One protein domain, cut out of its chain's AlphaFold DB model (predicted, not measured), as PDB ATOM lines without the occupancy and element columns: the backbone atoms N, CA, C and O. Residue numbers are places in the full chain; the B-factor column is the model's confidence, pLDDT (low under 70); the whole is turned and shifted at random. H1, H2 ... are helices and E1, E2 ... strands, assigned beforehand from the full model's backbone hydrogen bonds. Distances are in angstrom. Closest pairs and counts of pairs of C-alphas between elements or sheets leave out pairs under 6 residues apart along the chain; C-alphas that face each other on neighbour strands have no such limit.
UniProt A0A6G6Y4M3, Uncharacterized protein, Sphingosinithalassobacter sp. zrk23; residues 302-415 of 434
ATOM      1  N   LEU A 302      -8.132  12.287  22.758       93.56
ATOM      2  CA  LEU A 302      -9.497  11.802  22.688       93.56
ATOM      3  C   LEU A 302      -9.576  10.305  22.949       93.56
ATOM      4  O   LEU A 302      -8.870   9.491  22.359       93.56
ATOM      5  N   THR A 303     -10.500   9.960  23.835       92.81
ATOM      6  CA  THR A 303     -10.941   8.598  24.116       92.81
ATOM      7  C   THR A 303     -12.399   8.478  23.697       92.81
ATOM      8  O   THR A 303     -13.093   9.488  23.558       92.81
ATOM      9  N   ALA A 304     -12.911   7.257  23.555       91.50
ATOM     10  CA  ALA A 304     -14.322   7.055  23.226       91.50
ATOM     11  C   ALA A 304     -15.287   7.758  24.208       91.50
ATOM     12  O   ALA A 304     -16.377   8.166  23.811       91.50
ATOM     13  N   ASP A 305     -14.870   7.950  25.465       90.88
ATOM     14  CA  ASP A 305     -15.653   8.653  26.485       90.88
ATOM     15  C   ASP A 305     -15.582  10.179  26.375       90.88
ATOM     16  O   ASP A 305     -16.551  10.855  26.721       90.88
ATOM     17  N   SER A 306     -14.474  10.740  25.879       92.88
ATOM     18  CA  SER A 306     -14.309  12.196  25.743       92.88
ATOM     19  C   SER A 306     -14.757  12.745  24.385       92.88
ATOM     20  O   SER A 306     -15.065  13.934  24.287       92.88
ATOM     21  N   VAL A 307     -14.852  11.896  23.353       94.50
ATOM     22  CA  VAL A 307     -15.320  12.278  22.006       94.50
ATOM     23  C   VAL A 307     -16.694  12.965  22.015       94.50
ATOM     24  O   VAL A 307     -16.799  14.006  21.373       94.50
ATOM     25  N   PRO A 308     -17.729  12.487  22.738       94.19
ATOM     26  CA  PRO A 308     -19.024  13.171  22.813       94.19
ATOM     27  C   PRO A 308     -18.913  14.641  23.230       94.19
ATOM     28  O   PRO A 308     -19.379  15.529  22.517       94.19
ATOM     29  N   GLY A 309     -18.218  14.903  24.341       92.44
ATOM     30  CA  GLY A 309     -18.002  16.261  24.839       92.44
ATOM     31  C   GLY A 309     -17.130  17.097  23.903       92.44
ATOM     32  O   GLY A 309     -17.341  18.301  23.773       92.44
ATOM     33  N   TYR A 310     -16.185  16.468  23.198       94.94
ATOM     34  CA  TYR A 310     -15.388  17.148  22.182       94.94
ATOM     35  C   TYR A 310     -16.207  17.539  20.947       94.94
ATOM     36  O   TYR A 310     -16.027  18.638  20.436       94.94
ATOM     37  N   VAL A 311     -17.121  16.688  20.474       95.06
ATOM     38  CA  VAL A 311     -17.996  16.980  19.322       95.06
ATOM     39  C   VAL A 311     -18.980  18.103  19.648       95.06
ATOM     40  O   VAL A 311     -19.182  18.987  18.811       95.06
ATOM     41  N   ASP A 312     -19.547  18.111  20.858       93.56
ATOM     42  CA  ASP A 312     -20.373  19.221  21.349       93.56
ATOM     43  C   ASP A 312     -19.565  20.525  21.415       93.56
ATOM     44  O   ASP A 312     -19.942  21.537  20.814       93.56
ATOM     45  N   PHE A 313     -18.384  20.476  22.040       92.56
ATOM     46  CA  PHE A 313     -17.465  21.610  22.089       92.56
ATOM     47  C   PHE A 313     -17.095  22.110  20.686       92.56
ATOM     48  O   PHE A 313     -17.235  23.295  20.404       92.56
ATOM     49  N   PHE A 314     -16.669  21.231  19.786       92.75
ATOM     50  CA  PHE A 314     -16.266  21.583  18.428       92.75
ATOM     51  C   PHE A 314     -17.414  22.249  17.670       92.75
ATOM     52  O   PHE A 314     -17.243  23.332  17.110       92.75
ATOM     53  N   SER A 315     -18.602  21.643  17.710       91.50
ATOM     54  CA  SER A 315     -19.767  22.152  16.993       91.50
ATOM     55  C   SER A 315     -20.172  23.523  17.532       91.50
ATOM     56  O   SER A 315     -20.210  24.494  16.778       91.50
ATOM     57  N   GLY A 316     -20.352  23.645  18.853       89.56
ATOM     58  CA  GLY A 316     -20.814  24.870  19.510       89.56
ATOM     59  C   GLY A 316     -19.873  26.075  19.400       89.56
ATOM     60  O   GLY A 316     -20.248  27.173  19.831       89.56
ATOM     61  N   HIS A 317     -18.669  25.889  18.851       87.75
ATOM     62  CA  HIS A 317     -17.639  26.914  18.705       87.75
ATOM     63  C   HIS A 317     -17.228  27.179  17.257       87.75
ATOM     64  O   HIS A 317     -16.348  28.009  17.032       87.75
ATOM     65  N   LEU A 318     -17.883  26.548  16.283       85.88
ATOM     66  CA  LEU A 318     -17.642  26.789  14.867       85.88
ATOM     67  C   LEU A 318     -18.889  27.327  14.181       85.88
ATOM     68  O   LEU A 318     -20.002  26.837  14.371       85.88
ATOM     69  N   ALA A 319     -18.680  28.350  13.357       85.88
ATOM     70  CA  ALA A 319     -19.677  28.833  12.423       85.88
ATOM     71  C   ALA A 319     -19.291  28.398  11.009       85.88
ATOM     72  O   ALA A 319     -18.199  28.695  10.531       85.88
ATOM     73  N   GLY A 320     -20.206  27.702  10.343       84.00
ATOM     74  CA  GLY A 320     -20.155  27.505   8.901       84.00
ATOM     75  C   GLY A 320     -20.917  28.607   8.173       84.00
ATOM     76  O   GLY A 320     -21.496  29.506   8.786       84.00
ATOM     77  N   ASP A 321     -21.000  28.488   6.849       85.00
ATOM     78  CA  ASP A 321     -21.696  29.458   5.989       85.00
ATOM     79  C   ASP A 321     -23.180  29.636   6.349       85.00
ATOM     80  O   ASP A 321     -23.772  30.690   6.116       85.00
ATOM     81  N   ARG A 322     -23.795  28.593   6.919       83.75
ATOM     82  CA  ARG A 322     -25.208  28.579   7.326       83.75
ATOM     83  C   ARG A 322     -25.437  28.989   8.783       83.75
ATOM     84  O   ARG A 322     -26.587  29.106   9.189       83.75
ATOM     85  N   GLY A 323     -24.378  29.229   9.556       86.44
ATOM     86  CA  GLY A 323     -24.461  29.613  10.962       86.44
ATOM     87  C   GLY A 323     -23.684  28.684  11.888       86.44
ATOM     88  O   GLY A 323     -22.842  27.900  11.458       86.44
ATOM     89  N   ILE A 324     -23.956  28.819  13.184       86.06
ATOM     90  CA  ILE A 324     -23.314  28.024  14.234       86.06
ATOM     91  C   ILE A 324     -23.941  26.635  14.251       86.06
ATOM     92  O   ILE A 324     -25.167  26.511  14.216       86.06
ATOM     93  N   TYR A 325     -23.090  25.619  14.332       90.12
ATOM     94  CA  TYR A 325     -23.511  24.247  14.569       90.12
ATOM     95  C   TYR A 325     -23.749  24.071  16.070       90.12
ATOM     96  O   TYR A 325     -22.909  24.432  16.886       90.12
ATOM     97  N   ALA A 326     -24.895  23.553  16.477       92.12
ATOM     98  CA  ALA A 326     -25.139  23.226  17.880       92.12
ATOM     99  C   ALA A 326     -25.545  21.766  17.973       92.12
ATOM    100  O   ALA A 326     -26.494  21.374  17.301       92.12
ATOM    101  N   VAL A 327     -24.839  20.974  18.779       94.69
ATOM    102  CA  VAL A 327     -25.330  19.644  19.145       94.69
ATOM    103  C   VAL A 327     -26.591  19.822  19.983       94.69
ATOM    104  O   VAL A 327     -26.699  20.757  20.775       94.69
ATOM    105  N   VAL A 328     -27.563  18.951  19.742       92.81
ATOM    106  CA  VAL A 328     -28.839  18.926  20.445       92.81
ATOM    107  C   VAL A 328     -29.002  17.544  21.040       92.81
ATOM    108  O   VAL A 328     -29.120  16.566  20.306       92.81
ATOM    109  N   GLU A 329     -29.012  17.477  22.366       91.75
ATOM    110  CA  GLU A 329     -29.234  16.234  23.112       91.75
ATOM    111  C   GLU A 329     -30.620  16.199  23.761       91.75
ATOM    112  O   GLU A 329     -31.082  15.137  24.175       91.75
ATOM    113  N   ASP A 330     -31.299  17.349  23.838       90.56
ATOM    114  CA  ASP A 330     -32.646  17.463  24.385       90.56
ATOM    115  C   ASP A 330     -33.558  18.294  23.474       90.56
ATOM    116  O   ASP A 330     -33.168  19.299  22.876       90.56
ATOM    117  N   VAL A 331     -34.826  17.893  23.404       88.44
ATOM    118  CA  VAL A 331     -35.869  18.613  22.677       88.44
ATOM    119  C   VAL A 331     -35.987  20.068  23.142       88.44
ATOM    120  O   VAL A 331     -36.189  20.956  22.322       88.44
ATOM    121  N   ASP A 332     -35.810  20.360  24.426       88.50
ATOM    122  CA  ASP A 332     -35.890  21.709  24.988       88.50
ATOM    123  C   ASP A 332     -34.741  22.641  24.574       88.50
ATOM    124  O   ASP A 332     -34.858  23.858  24.735       88.50
ATOM    125  N   GLU A 333     -33.663  22.113  23.989       85.00
ATOM    126  CA  GLU A 333     -32.546  22.914  23.471       85.00
ATOM    127  C   GLU A 333     -32.899  23.592  22.128       85.00
ATOM    128  O   GLU A 333     -32.233  24.539  21.699       85.00
ATOM    129  N   LEU A 334     -34.000  23.172  21.493       86.38
ATOM    130  CA  LEU A 334     -34.515  23.728  20.243       86.38
ATOM    131  C   LEU A 334     -35.422  24.952  20.443       86.38
ATOM    132  O   LEU A 334     -36.111  25.129  21.450       86.38
ATOM    133  N   TYR A 335     -35.493  25.804  19.417       83.75
ATOM    134  CA  TYR A 335     -36.390  26.959  19.413       83.75
ATOM    135  C   TYR A 335     -37.798  26.602  18.904       83.75
ATOM    136  O   TYR A 335     -38.038  26.495  17.705       83.75
ATOM    137  N   TRP A 336     -38.766  26.504  19.818       81.94
ATOM    138  CA  TRP A 336     -40.118  25.988  19.534       81.94
ATOM    139  C   TRP A 336     -41.174  27.004  19.081       81.94
ATOM    140  O   TRP A 336     -42.364  26.679  19.037       81.94
ATOM    141  N   LYS A 337     -40.817  28.256  18.778       82.44
ATOM    142  CA  LYS A 337     -41.845  29.279  18.512       82.44
ATOM    143  C   LYS A 337     -42.690  28.922  17.283       82.44
ATOM    144  O   LYS A 337     -42.193  28.928  16.163       82.44
ATOM    145  N   GLY A 338     -43.989  28.706  17.502       80.50
ATOM    146  CA  GLY A 338     -44.956  28.400  16.442       80.50
ATOM    147  C   GLY A 338     -45.018  26.924  16.037       80.50
ATOM    148  O   GLY A 338     -45.715  26.595  15.081       80.50
ATOM    149  N   VAL A 339     -44.326  26.035  16.752       81.69
ATOM    150  CA  VAL A 339     -44.337  24.590  16.494       81.69
ATOM    151  C   VAL A 339     -45.364  23.906  17.402       81.69
ATOM    152  O   VAL A 339     -45.505  24.256  18.572       81.69
ATOM    153  N   SER A 340     -46.112  22.938  16.864       86.25
ATOM    154  CA  SER A 340     -47.117  22.201  17.644       86.25
ATOM    155  C   SER A 340     -46.468  21.255  18.662       86.25
ATOM    156  O   SER A 340     -45.416  20.682  18.379       86.25
ATOM    157  N   THR A 341     -47.126  21.012  19.804       88.62
ATOM    158  CA  THR A 341     -46.666  20.026  20.803       88.62
ATOM    159  C   THR A 341     -46.456  18.651  20.176       88.62
ATOM    160  O   THR A 341     -45.438  18.024  20.409       88.62
ATOM    161  N   ARG A 342     -47.343  18.229  19.266       86.69
ATOM    162  CA  ARG A 342     -47.186  16.959  18.548       86.69
ATOM    163  C   ARG A 342     -45.895  16.908  17.728       86.69
ATOM    164  O   ARG A 342     -45.213  15.896  17.739       86.69
ATOM    165  N   SER A 343     -45.570  17.973  16.996       82.62
ATOM    166  CA  SER A 343     -44.325  18.041  16.214       82.62
ATOM    167  C   SER A 343     -43.097  18.008  17.119       82.62
ATOM    168  O   SER A 343     -42.112  17.362  16.778       82.62
ATOM    169  N   ARG A 344     -43.183  18.668  18.279       86.50
ATOM    170  CA  ARG A 344     -42.165  18.602  19.323       86.50
ATOM    171  C   ARG A 344     -41.986  17.180  19.849       86.50
ATOM    172  O   ARG A 344     -40.860  16.703  19.873       86.50
ATOM    173  N   ASP A 345     -43.072  16.492  20.184       89.00
ATOM    174  CA  ASP A 345     -43.039  15.116  20.691       89.00
ATOM    175  C   ASP A 345     -42.508  14.126  19.648       89.00
ATOM    176  O   ASP A 345     -41.817  13.174  19.995       89.00
ATOM    177  N   GLU A 346     -42.812  14.321  18.359       86.44
ATOM    178  CA  GLU A 346     -42.231  13.493  17.294       86.44
ATOM    179  C   GLU A 346     -40.733  13.759  17.114       86.44
ATOM    180  O   GLU A 346     -39.978  12.807  16.941       86.44
ATOM    181  N   LEU A 347     -40.288  15.017  17.194       85.44
ATOM    182  CA  LEU A 347     -38.864  15.345  17.106       85.44
ATOM    183  C   LEU A 347     -38.093  14.881  18.350       85.44
ATOM    184  O   LEU A 347     -36.966  14.429  18.216       85.44
ATOM    185  N   ALA A 348     -38.706  14.904  19.536       90.12
ATOM    186  CA  ALA A 348     -38.103  14.380  20.764       90.12
ATOM    187  C   ALA A 348     -37.705  12.902  20.639       90.12
ATOM    188  O   ALA A 348     -36.699  12.483  21.194       90.12
ATOM    189  N   LYS A 349     -38.471  12.107  19.880       88.56
ATOM    190  CA  LYS A 349     -38.169  10.685  19.621       88.56
ATOM    191  C   LYS A 349     -37.009  10.474  18.644       88.56
ATOM    192  O   LYS A 349     -36.636   9.329  18.413       88.56
ATOM    193  N   LEU A 350     -36.550  11.544  18.000       86.56
ATOM    194  CA  LEU A 350     -35.483  11.561  17.002       86.56
ATOM    195  C   LEU A 350     -34.187  12.169  17.560       86.56
ATOM    196  O   LEU A 350     -33.151  12.080  16.913       86.56
ATOM    197  N   ILE A 351     -34.241  12.819  18.722       89.88
ATOM    198  CA  ILE A 351     -33.057  13.394  19.356       89.88
ATOM    199  C   ILE A 351     -32.374  12.293  20.154       89.88
ATOM    200  O   ILE A 351     -32.934  11.798  21.130       89.88
ATOM    201  N   ASP A 352     -31.160  11.957  19.735       87.19
ATOM    202  CA  ASP A 352     -30.276  11.037  20.433       87.19
ATOM    203  C   ASP A 352     -29.020  11.795  20.901       87.19
ATOM    204  O   ASP A 352     -28.501  12.632  20.150       87.19
ATOM    205  N   PRO A 353     -28.502  11.507  22.113       90.62
ATOM    206  CA  PRO A 353     -27.212  12.022  22.561       90.62
ATOM    207  C   PRO A 353     -26.088  11.653  21.593       90.62
ATOM    208  O   PRO A 353     -26.203  10.694  20.822       90.62
ATOM    209  N   VAL A 354     -24.955  12.357  21.676       92.94
ATOM    210  CA  VAL A 354     -23.805  12.031  20.822       92.94
ATOM    211  C   VAL A 354     -23.361  10.586  21.071       92.94
ATOM    212  O   VAL A 354     -22.950  10.209  22.174       92.94
ATOM    213  N   CYS A 355     -23.432   9.775  20.020       90.50
ATOM    214  CA  CYS A 355     -23.130   8.351  20.059       90.50
ATOM    215  C   CYS A 355     -21.818   8.073  19.327       90.50
ATOM    216  O   CYS A 355     -21.627   8.537  18.205       90.50
ATOM    217  N   VAL A 356     -20.919   7.310  19.952       91.94
ATOM    218  CA  VAL A 356     -19.660   6.857  19.344       91.94
ATOM    219  C   VAL A 356     -19.834   5.396  18.943       91.94
ATOM    220  O   VAL A 356     -20.103   4.550  19.789       91.94
ATOM    221  N   TRP A 357     -19.691   5.097  17.653       83.81
ATOM    222  CA  TRP A 357     -20.024   3.794  17.065       83.81
ATOM    223  C   TRP A 357     -18.984   2.706  17.309       83.81
ATOM    224  O   TRP A 357     -19.294   1.523  17.168       83.81
ATOM    225  N   ASN A 358     -17.756   3.074  17.674       75.19
ATOM    226  CA  ASN A 358     -16.721   2.104  18.014       75.19
ATOM    227  C   ASN A 358     -17.043   1.493  19.388       75.19
ATOM    228  O   ASN A 358     -16.570   1.953  20.425       75.19
ATOM    229  N   ARG A 359     -17.915   0.484  19.352       52.09
ATOM    230  CA  ARG A 359     -18.731  -0.063  20.446       52.09
ATOM    231  C   ARG A 359     -17.954  -0.560  21.670       52.09
ATOM    232  O   ARG A 359     -18.483  -0.530  22.770       52.09
ATOM    233  N   ASP A 360     -16.686  -0.925  21.497       67.62
ATOM    234  CA  ASP A 360     -15.821  -1.402  22.589       67.62
ATOM    235  C   ASP A 360     -14.910  -0.299  23.162       67.62
ATOM    236  O   ASP A 360     -13.971  -0.570  23.909       67.62
ATOM    237  N   GLY A 361     -15.116   0.955  22.745       66.44
ATOM    238  CA  GLY A 361     -14.219   2.069  23.050       66.44
ATOM    239  C   GLY A 361     -12.868   1.995  22.330       66.44
ATOM    240  O   GLY A 361     -11.994   2.826  22.577       66.44
ATOM    241  N   VAL A 362     -12.694   1.020  21.430       79.31
ATOM    242  CA  VAL A 362     -11.458   0.813  20.674       79.31
ATOM    243  C   VAL A 362     -11.472   1.694  19.420       79.31
ATOM    244  O   VAL A 362     -12.314   1.492  18.542       79.31
ATOM    245  N   PRO A 363     -10.568   2.676  19.295       86.44
ATOM    246  CA  PRO A 363     -10.453   3.468  18.078       86.44
ATOM    247  C   PRO A 363     -10.055   2.612  16.869       86.44
ATOM    248  O   PRO A 363      -9.316   1.634  16.988       86.44
ATOM    249  N   VAL A 364     -10.516   3.013  15.683       88.00
ATOM    250  CA  VAL A 364     -10.014   2.466  14.419       88.00
ATOM    251  C   VAL A 364      -8.681   3.140  14.135       88.00
ATOM    252  O   VAL A 364      -8.616   4.364  14.113       88.00
ATOM    253  N   LYS A 365      -7.621   2.363  13.919       91.00
ATOM    254  CA  LYS A 365      -6.318   2.922  13.549       91.00
ATOM    255  C   LYS A 365      -6.210   3.103  12.040       91.00
ATOM    256  O   LYS A 365      -6.606   2.205  11.298       91.00
ATOM    257  N   ASP A 366      -5.679   4.240  11.601       90.56
ATOM    258  CA  ASP A 366      -5.238   4.408  10.212       90.56
ATOM    259  C   ASP A 366      -3.853   3.776   9.974       90.56
ATOM    260  O   ASP A 366      -3.239   3.214  10.887       90.56
ATOM    261  N   ASP A 367      -3.356   3.865   8.737       93.44
ATOM    262  CA  ASP A 367      -2.048   3.323   8.337       93.44
ATOM    263  C   ASP A 367      -0.868   3.972   9.087       93.44
ATOM    264  O   ASP A 367       0.211   3.384   9.190       93.44
ATOM    265  N   GLU A 368      -1.067   5.171   9.636       93.75
ATOM    266  CA  GLU A 368      -0.085   5.899  10.446       93.75
ATOM    267  C   GLU A 368      -0.197   5.551  11.943       93.75
ATOM    268  O   GLU A 368       0.638   5.962  12.749       93.75
ATOM    269  N   GLY A 369      -1.198   4.750  12.323       93.38
ATOM    270  CA  GLY A 369      -1.467   4.335  13.695       93.38
ATOM    271  C   GLY A 369      -2.284   5.337  14.512       93.38
ATOM    272  O   GLY A 369      -2.438   5.120  15.723       93.38
ATOM    273  N   ASN A 370      -2.815   6.394  13.885       92.25
ATOM    274  CA  ASN A 370      -3.662   7.383  14.543       92.25
ATOM    275  C   ASN A 370      -5.033   6.789  14.853       92.25
ATOM    276  O   ASN A 370      -5.618   6.080  14.036       92.25
ATOM    277  N   ASP A 371      -5.562   7.135  16.019       93.94
ATOM    278  CA  ASP A 371      -6.869   6.684  16.478       93.94
ATOM    279  C   ASP A 371      -7.995   7.482  15.822       93.94
ATOM    280  O   ASP A 371      -7.948   8.706  15.782       93.94
ATOM    281  N   TRP A 372      -9.027   6.798  15.338       94.44
ATOM    282  CA  TRP A 372     -10.219   7.395  14.748       94.44
ATOM    283  C   TRP A 372     -11.487   6.865  15.408       94.44
ATOM    284  O   TRP A 372     -11.650   5.665  15.649       94.44
ATOM    285  N   PHE A 373     -12.419   7.778  15.644       93.88
ATOM    286  CA  PHE A 373     -13.724   7.535  16.233       93.88
ATOM    287  C   PHE A 373     -14.807   7.986  15.259       93.88
ATOM    288  O   PHE A 373     -14.773   9.105  14.748       93.88
ATOM    289  N   LEU A 374     -15.787   7.119  15.018       94.00
ATOM    290  CA  LEU A 374     -16.996   7.479  14.292       94.00
ATOM    291  C   LEU A 374     -18.052   7.922  15.305       94.00
ATOM    292  O   LEU A 374     -18.461   7.127  16.152       94.00
ATOM    293  N   ALA A 375     -18.482   9.175  15.230       94.38
ATOM    294  CA  ALA A 375     -19.510   9.730  16.097       94.38
ATOM    295  C   ALA A 375     -20.724  10.177  15.281       94.38
ATOM    296  O   ALA A 375     -20.588  10.679  14.172       94.38
ATOM    297  N   THR A 376     -21.918  10.029  15.835       94.25
ATOM    298  CA  THR A 376     -23.148  10.590  15.270       94.25
ATOM    299  C   THR A 376     -23.806  11.492  16.287       94.25
ATOM    300  O   THR A 376     -23.864  11.148  17.467       94.25
ATOM    301  N   ALA A 377     -24.324  12.624  15.828       95.19
ATOM    302  CA  ALA A 377     -25.061  13.554  16.667       95.19
ATOM    303  C   ALA A 377     -26.219  14.176  15.893       95.19
ATOM    304  O   ALA A 377     -26.147  14.357  14.672       95.19
ATOM    305  N   MET A 378     -27.262  14.560  16.620       94.50
ATOM    306  CA  MET A 378     -28.221  15.520  16.104       94.50
ATOM    307  C   MET A 378     -27.656  16.924  16.299       94.50
ATOM    308  O   MET A 378     -27.258  17.304  17.399       94.50
ATOM    309  N   ILE A 379     -27.604  17.688  15.215       94.06
ATOM    310  CA  ILE A 379     -27.140  19.069  15.226       94.06
ATOM    311  C   ILE A 379     -28.227  19.994  14.703       94.06
ATOM    312  O   ILE A 379     -29.091  19.595  13.928       94.06
ATOM    313  N   VAL A 380     -28.158  21.258  15.085       91.88
ATOM    314  CA  VAL A 380     -28.934  22.334  14.480       91.88
ATOM    315  C   VAL A 380     -27.999  23.318  13.830       91.88
ATOM    316  O   VAL A 380     -27.000  23.730  14.418       91.88
ATOM    317  N   VAL A 381     -28.374  23.725  12.623       90.31
ATOM    318  CA  VAL A 381     -27.723  24.809  11.900       90.31
ATOM    319  C   VAL A 381     -28.760  25.894  11.672       90.31
ATOM    320  O   VAL A 381     -29.747  25.673  10.967       90.31
ATOM    321  N   ASP A 382     -28.560  27.050  12.311       85.12
ATOM    322  CA  ASP A 382     -29.541  28.143  12.433       85.12
ATOM    323  C   ASP A 382     -30.859  27.701  13.099       85.12
ATOM    324  O   ASP A 382     -31.098  27.985  14.274       85.12
ATOM    325  N   ARG A 383     -31.721  27.001  12.355       81.88
ATOM    326  CA  ARG A 383     -33.031  26.506  12.811       81.88
ATOM    327  C   ARG A 383     -33.371  25.108  12.323       81.88
ATOM    328  O   ARG A 383     -34.375  24.556  12.769       81.88
ATOM    329  N   ASP A 384     -32.582  24.566  11.405       86.62
ATOM    330  CA  ASP A 384     -32.889  23.287  10.788       86.62
ATOM    331  C   ASP A 384     -32.095  22.184  11.499       86.62
ATOM    332  O   ASP A 384     -30.877  22.317  11.665       86.62
ATOM    333  N   PRO A 385     -32.765  21.117  11.957       89.94
ATOM    334  CA  PRO A 385     -32.097  19.967  12.535       89.94
ATOM    335  C   PRO A 385     -31.541  19.029  11.457       89.94
ATOM    336  O   PRO A 385     -32.212  18.734  10.463       89.94
ATOM    337  N   PHE A 386     -30.350  18.488  11.706       92.31
ATOM    338  CA  PHE A 386     -29.658  17.507  10.877       92.31
ATOM    339  C   PHE A 386     -29.171  16.339  11.735       92.31
ATOM    340  O   PHE A 386     -28.762  16.528  12.879       92.31
ATOM    341  N   TYR A 387     -29.159  15.142  11.161       92.94
ATOM    342  CA  TYR A 387     -28.321  14.053  11.648       92.94
ATOM    343  C   TYR A 387     -26.958  14.173  10.993       92.94
ATOM    344  O   TYR A 387     -26.866  14.060   9.772       92.94
ATOM    345  N   ALA A 388     -25.925  14.392  11.793       93.94
ATOM    346  CA  ALA A 388     -24.562  14.498  11.311       93.94
ATOM    347  C   ALA A 388     -23.731  13.301  11.763       93.94
ATOM    348  O   ALA A 388     -23.861  12.812  12.890       93.94
ATOM    349  N   THR A 389     -22.856  12.854  10.867       94.81
ATOM    350  CA  THR A 389     -21.838  11.848  11.150       94.81
ATOM    351  C   THR A 389     -20.469  12.504  11.096       94.81
ATOM    352  O   THR A 389     -20.110  13.157  10.113       94.81
ATOM    353  N   PHE A 390     -19.698  12.311  12.156       95.00
ATOM    354  CA  PHE A 390     -18.370  12.856  12.353       95.00
ATOM    355  C   PHE A 390     -17.343  11.733  12.378       95.00
ATOM    356  O   PHE A 390     -17.524  10.721  13.055       95.00
ATOM    357  N   LEU A 391     -16.233  11.948  11.688       95.50
ATOM    358  CA  LEU A 391     -15.012  11.190  11.870       95.50
ATOM    359  C   LEU A 391     -14.048  12.046  12.698       95.50
ATOM    360  O   LEU A 391     -13.661  13.138  12.281       95.50
ATOM    361  N   VAL A 392     -13.711  11.572  13.893       95.44
ATOM    362  CA  VAL A 392     -12.931  12.305  14.895       95.44
ATOM    363  C   VAL A 392     -11.618  11.575  15.134       95.44
ATOM    364  O   VAL A 392     -11.626  10.418  15.542       95.44
ATOM    365  N   ARG A 393     -10.489  12.229  14.887       95.56
ATOM    366  CA  ARG A 393      -9.158  11.684  15.161       95.56
ATOM    367  C   ARG A 393      -8.779  11.905  16.623       95.56
ATOM    368  O   ARG A 393      -9.181  12.902  17.212       95.56
ATOM    369  N   GLY A 394      -7.965  11.018  17.190       93.75
ATOM    370  CA  GLY A 394      -7.522  11.031  18.586       93.75
ATOM    371  C   GLY A 394      -6.862  12.338  19.025       93.75
ATOM    372  O   GLY A 394      -6.969  12.710  20.186       93.75
ATOM    373  N   ASP A 395      -6.257  13.067  18.086       93.25
ATOM    374  CA  ASP A 395      -5.600  14.358  18.311       93.25
ATOM    375  C   ASP A 395      -6.519  15.576  18.090       93.25
ATOM    376  O   ASP A 395      -6.055  16.716  18.060       93.25
ATOM    377  N   GLY A 396      -7.819  15.354  17.882       92.75
ATOM    378  CA  GLY A 396      -8.821  16.410  17.774       92.75
ATOM    379  C   GLY A 396      -9.147  16.890  16.359       92.75
ATOM    380  O   GLY A 396      -9.931  17.833  16.223       92.75
ATOM    381  N   ILE A 397      -8.617  16.280  15.292       92.56
ATOM    382  CA  ILE A 397      -9.130  16.559  13.937       92.56
ATOM    383  C   ILE A 397     -10.566  16.037  13.810       92.56
ATOM    384  O   ILE A 397     -10.845  14.898  14.167       92.56
ATOM    385  N   VAL A 398     -11.468  16.855  13.265       93.75
ATOM    386  CA  VAL A 398     -12.871  16.484  13.034       93.75
ATOM    387  C   VAL A 398     -13.226  16.686  11.571       93.75
ATOM    388  O   VAL A 398     -12.999  17.762  11.016       93.75
ATOM    389  N   TRP A 399     -13.843  15.674  10.971       93.19
ATOM    390  CA  TRP A 399     -14.477  15.756   9.661       93.19
ATOM    391  C   TRP A 399     -15.953  15.410   9.777       93.19
ATOM    392  O   TRP A 399     -16.307  14.376  10.332       93.19
ATOM    393  N   MET A 400     -16.819  16.255   9.227       92.94
ATOM    394  CA  MET A 400     -18.227  15.918   9.040       92.94
ATOM    395  C   MET A 400     -18.361  15.212   7.691       92.94
ATOM    396  O   MET A 400     -18.098  15.820   6.654       92.94
ATOM    397  N   ILE A 401     -18.688  13.920   7.714       93.81
ATOM    398  CA  ILE A 401     -18.699  13.065   6.515       93.81
ATOM    399  C   ILE A 401     -20.091  12.925   5.894       93.81
ATOM    400  O   ILE A 401     -20.194  12.635   4.705       93.81
ATOM    401  N   ASP A 402     -21.146  13.128   6.684       91.38
ATOM    402  CA  ASP A 402     -22.535  13.127   6.224       91.38
ATOM    403  C   ASP A 402     -23.370  14.062   7.103       91.38
ATOM    404  O   ASP A 402     -23.161  14.119   8.320       91.38
ATOM    405  N   ASP A 403     -24.322  14.763   6.493       90.62
ATOM    406  CA  ASP A 403     -25.338  15.568   7.161       90.62
ATOM    407  C   ASP A 403     -26.697  15.419   6.456       90.62
ATOM    408  O   ASP A 403     -26.896  15.786   5.298       90.62
ATOM    409  N   GLN A 404     -27.678  14.861   7.166       88.88
ATOM    410  CA  GLN A 404     -29.021  14.622   6.636       88.88
ATOM    411  C   GLN A 404     -30.048  15.474   7.370       88.88
ATOM    412  O   GLN A 404     -30.283  15.291   8.565       88.88
ATOM    413  N   GLU A 405     -30.710  16.378   6.649       87.62
ATOM    414  CA  GLU A 405     -31.771  17.217   7.210       87.62
ATOM    415  C   GLU A 405     -32.946  16.357   7.708       87.62
ATOM    416  O   GLU A 405     -33.529  15.560   6.965       87.62
ATOM    417  N   VAL A 406     -33.355  16.553   8.963       82.81
ATOM    418  CA  VAL A 406     -34.444  15.778   9.583       82.81
ATOM    419  C   VAL A 406     -35.795  16.079   8.922       82.81
ATOM    420  O   VAL A 406     -36.664  15.206   8.849       82.81
ATOM    421  N   GLY A 407     -35.960  17.280   8.355       67.94
ATOM    422  CA  GLY A 407     -37.153  17.698   7.613       67.94
ATOM    423  C   GLY A 407     -37.499  16.802   6.417       67.94
ATOM    424  O   GLY A 407     -38.670  16.694   6.064       67.94
ATOM    425  N   GLN A 408     -36.525  16.085   5.842       56.28
ATOM    426  CA  GLN A 408     -36.772  15.119   4.762       56.28
ATOM    427  C   GLN A 408     -37.398  13.802   5.254       56.28
ATOM    428  O   GLN A 408     -37.955  13.045   4.458       56.28
ATOM    429  N   ARG A 409     -37.323  13.516   6.563       47.56
ATOM    430  CA  ARG A 409     -37.873  12.305   7.200       47.56
ATOM    431  C   ARG A 409     -39.188  12.548   7.943       47.56
ATOM    432  O   ARG A 409     -39.887  11.586   8.265       47.56
ATOM    433  N   LEU A 410     -39.554  13.804   8.196       44.12
ATOM    434  CA  LEU A 410     -40.835  14.166   8.799       44.12
ATOM    435  C   LEU A 410     -41.896  14.383   7.703       44.12
ATOM    436  O   LEU A 410     -41.608  15.018   6.693       44.12
ATOM    437  N   PRO A 411     -43.153  13.934   7.878       37.91
ATOM    438  CA  PRO A 411     -44.217  14.130   6.887       37.91
ATOM    439  C   PRO A 411     -44.682  15.594   6.728       37.91
ATOM    440  O   PRO A 411     -45.739  15.840   6.148       37.91
ATOM    441  N   ILE A 412     -43.941  16.573   7.247       40.06
ATOM    442  CA  ILE A 412     -44.262  17.997   7.161       40.06
ATOM    443  C   ILE A 412     -42.942  18.761   7.058       40.06
ATOM    444  O   ILE A 412     -42.175  18.793   8.014       40.06
ATOM    445  N   VAL A 413     -42.703  19.391   5.909       37.06
ATOM    446  CA  VAL A 413     -41.616  20.357   5.721       37.06
ATOM    447  C   VAL A 413     -42.069  21.677   6.355       37.06
ATOM    448  O   VAL A 413     -43.024  22.276   5.856       37.06
ATOM    449  N   PRO A 414     -41.444  22.181   7.435       36.19
ATOM    450  CA  PRO A 414     -41.797  23.469   8.012       36.19
ATOM    451  C   PRO A 414     -41.052  24.580   7.267       36.19
ATOM    452  O   PRO A 414     -40.324  25.375   7.849       36.19
ATOM    453  N   ARG A 415     -41.238  24.655   5.952       35.59
ATOM    454  CA  ARG A 415     -40.924  25.851   5.177       35.59
ATOM    455  C   ARG A 415     -42.106  26.102   4.254       35.59
ATOM    456  O   ARG A 415     -42.532  25.216   3.521       35.59
TER     457      ARG A 415
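AT A GLANCE: This is residues 302 to 415 of the 434 residues of an uncharacterized protein of Sphingosinithalassobacter sp. zrk23 (UniProt A0A6G6Y4M3). A long, twisted sheet of four strands, three of which, E2, E3 and E4, bend, forms a curved slab, with H1 lying slantwise over one of its faces and H2 off the sheet, beyond the end where E2 turns into E3. Long links lead to and from H2, and the one after it runs back past the sheet's length, pairing briefly with E2 on the way. The printed part has 114 residues with two named helices and four named strands, in the order H1 E1 H2 E2 E3 E4; under half of the residues are in these elements, and the class is mixed, helices and strands. The sheet's order is E1 E2 E3 E4, all antiparallel. The whole is compact, with a radius of gyration of the C-alphas of 15.1 A, yet elongated, spanning 50 by 30 by 21 A.

HOW THE PARTS SIT: H1, residues 307 to 316, is on the sheet at a height over the sheet of 6.6 A. It lies over E3, residues 384 to 393, and runs slantwise to the strands, at 54 degrees to E3 on the local plane. H1 comes closest to E1, residues 323 to 327, at the C-alphas of Gly 316 and Ala 326, 4.9 A apart. E1 is an edge strand, antiparallel to E2, residues 371 to 381, at 116 degrees; N 326 and O 380 are within hydrogen-bond range at 2.9 A. H2, residues 341 to 348, is not on the sheet, and it is apart from H1. In both helices every O i to N i+4 pair is within hydrogen-bond range. E2, E3 and E4, residues 398 to 405, make a meander, each strand the antiparallel neighbour of the one before. In the hairpin of E2 and E3, N 375 and O 390 are 2.8 A apart; in that of E3 and E4, N 389 and O 402 are 2.9 A apart. E2 bends by 70 degrees at residue 378.

IN THESE COORDINATES: H1 begins at C-alpha 307, (-15.320, 12.278, 22.006), and measures 14.0 A. E1 measures 12.9 A and H2 10.3 A. E2 measures 28.0 A, E3 26.8 A and E4 19.8 A, ending at C-alpha 405, (-31.771, 17.217, 7.210).

THE WHOLE: The two C-alphas farthest apart, those of Gly 338 and Glu 368, are 50.6 A apart. The printed part has no cut. The links from E1 to H2, 13 residues, and from H2 to E2, 22 residues, are long. The mean pLDDT of the printed part is 85.6; residues 359 to 361 and 407 to 415 are under 70.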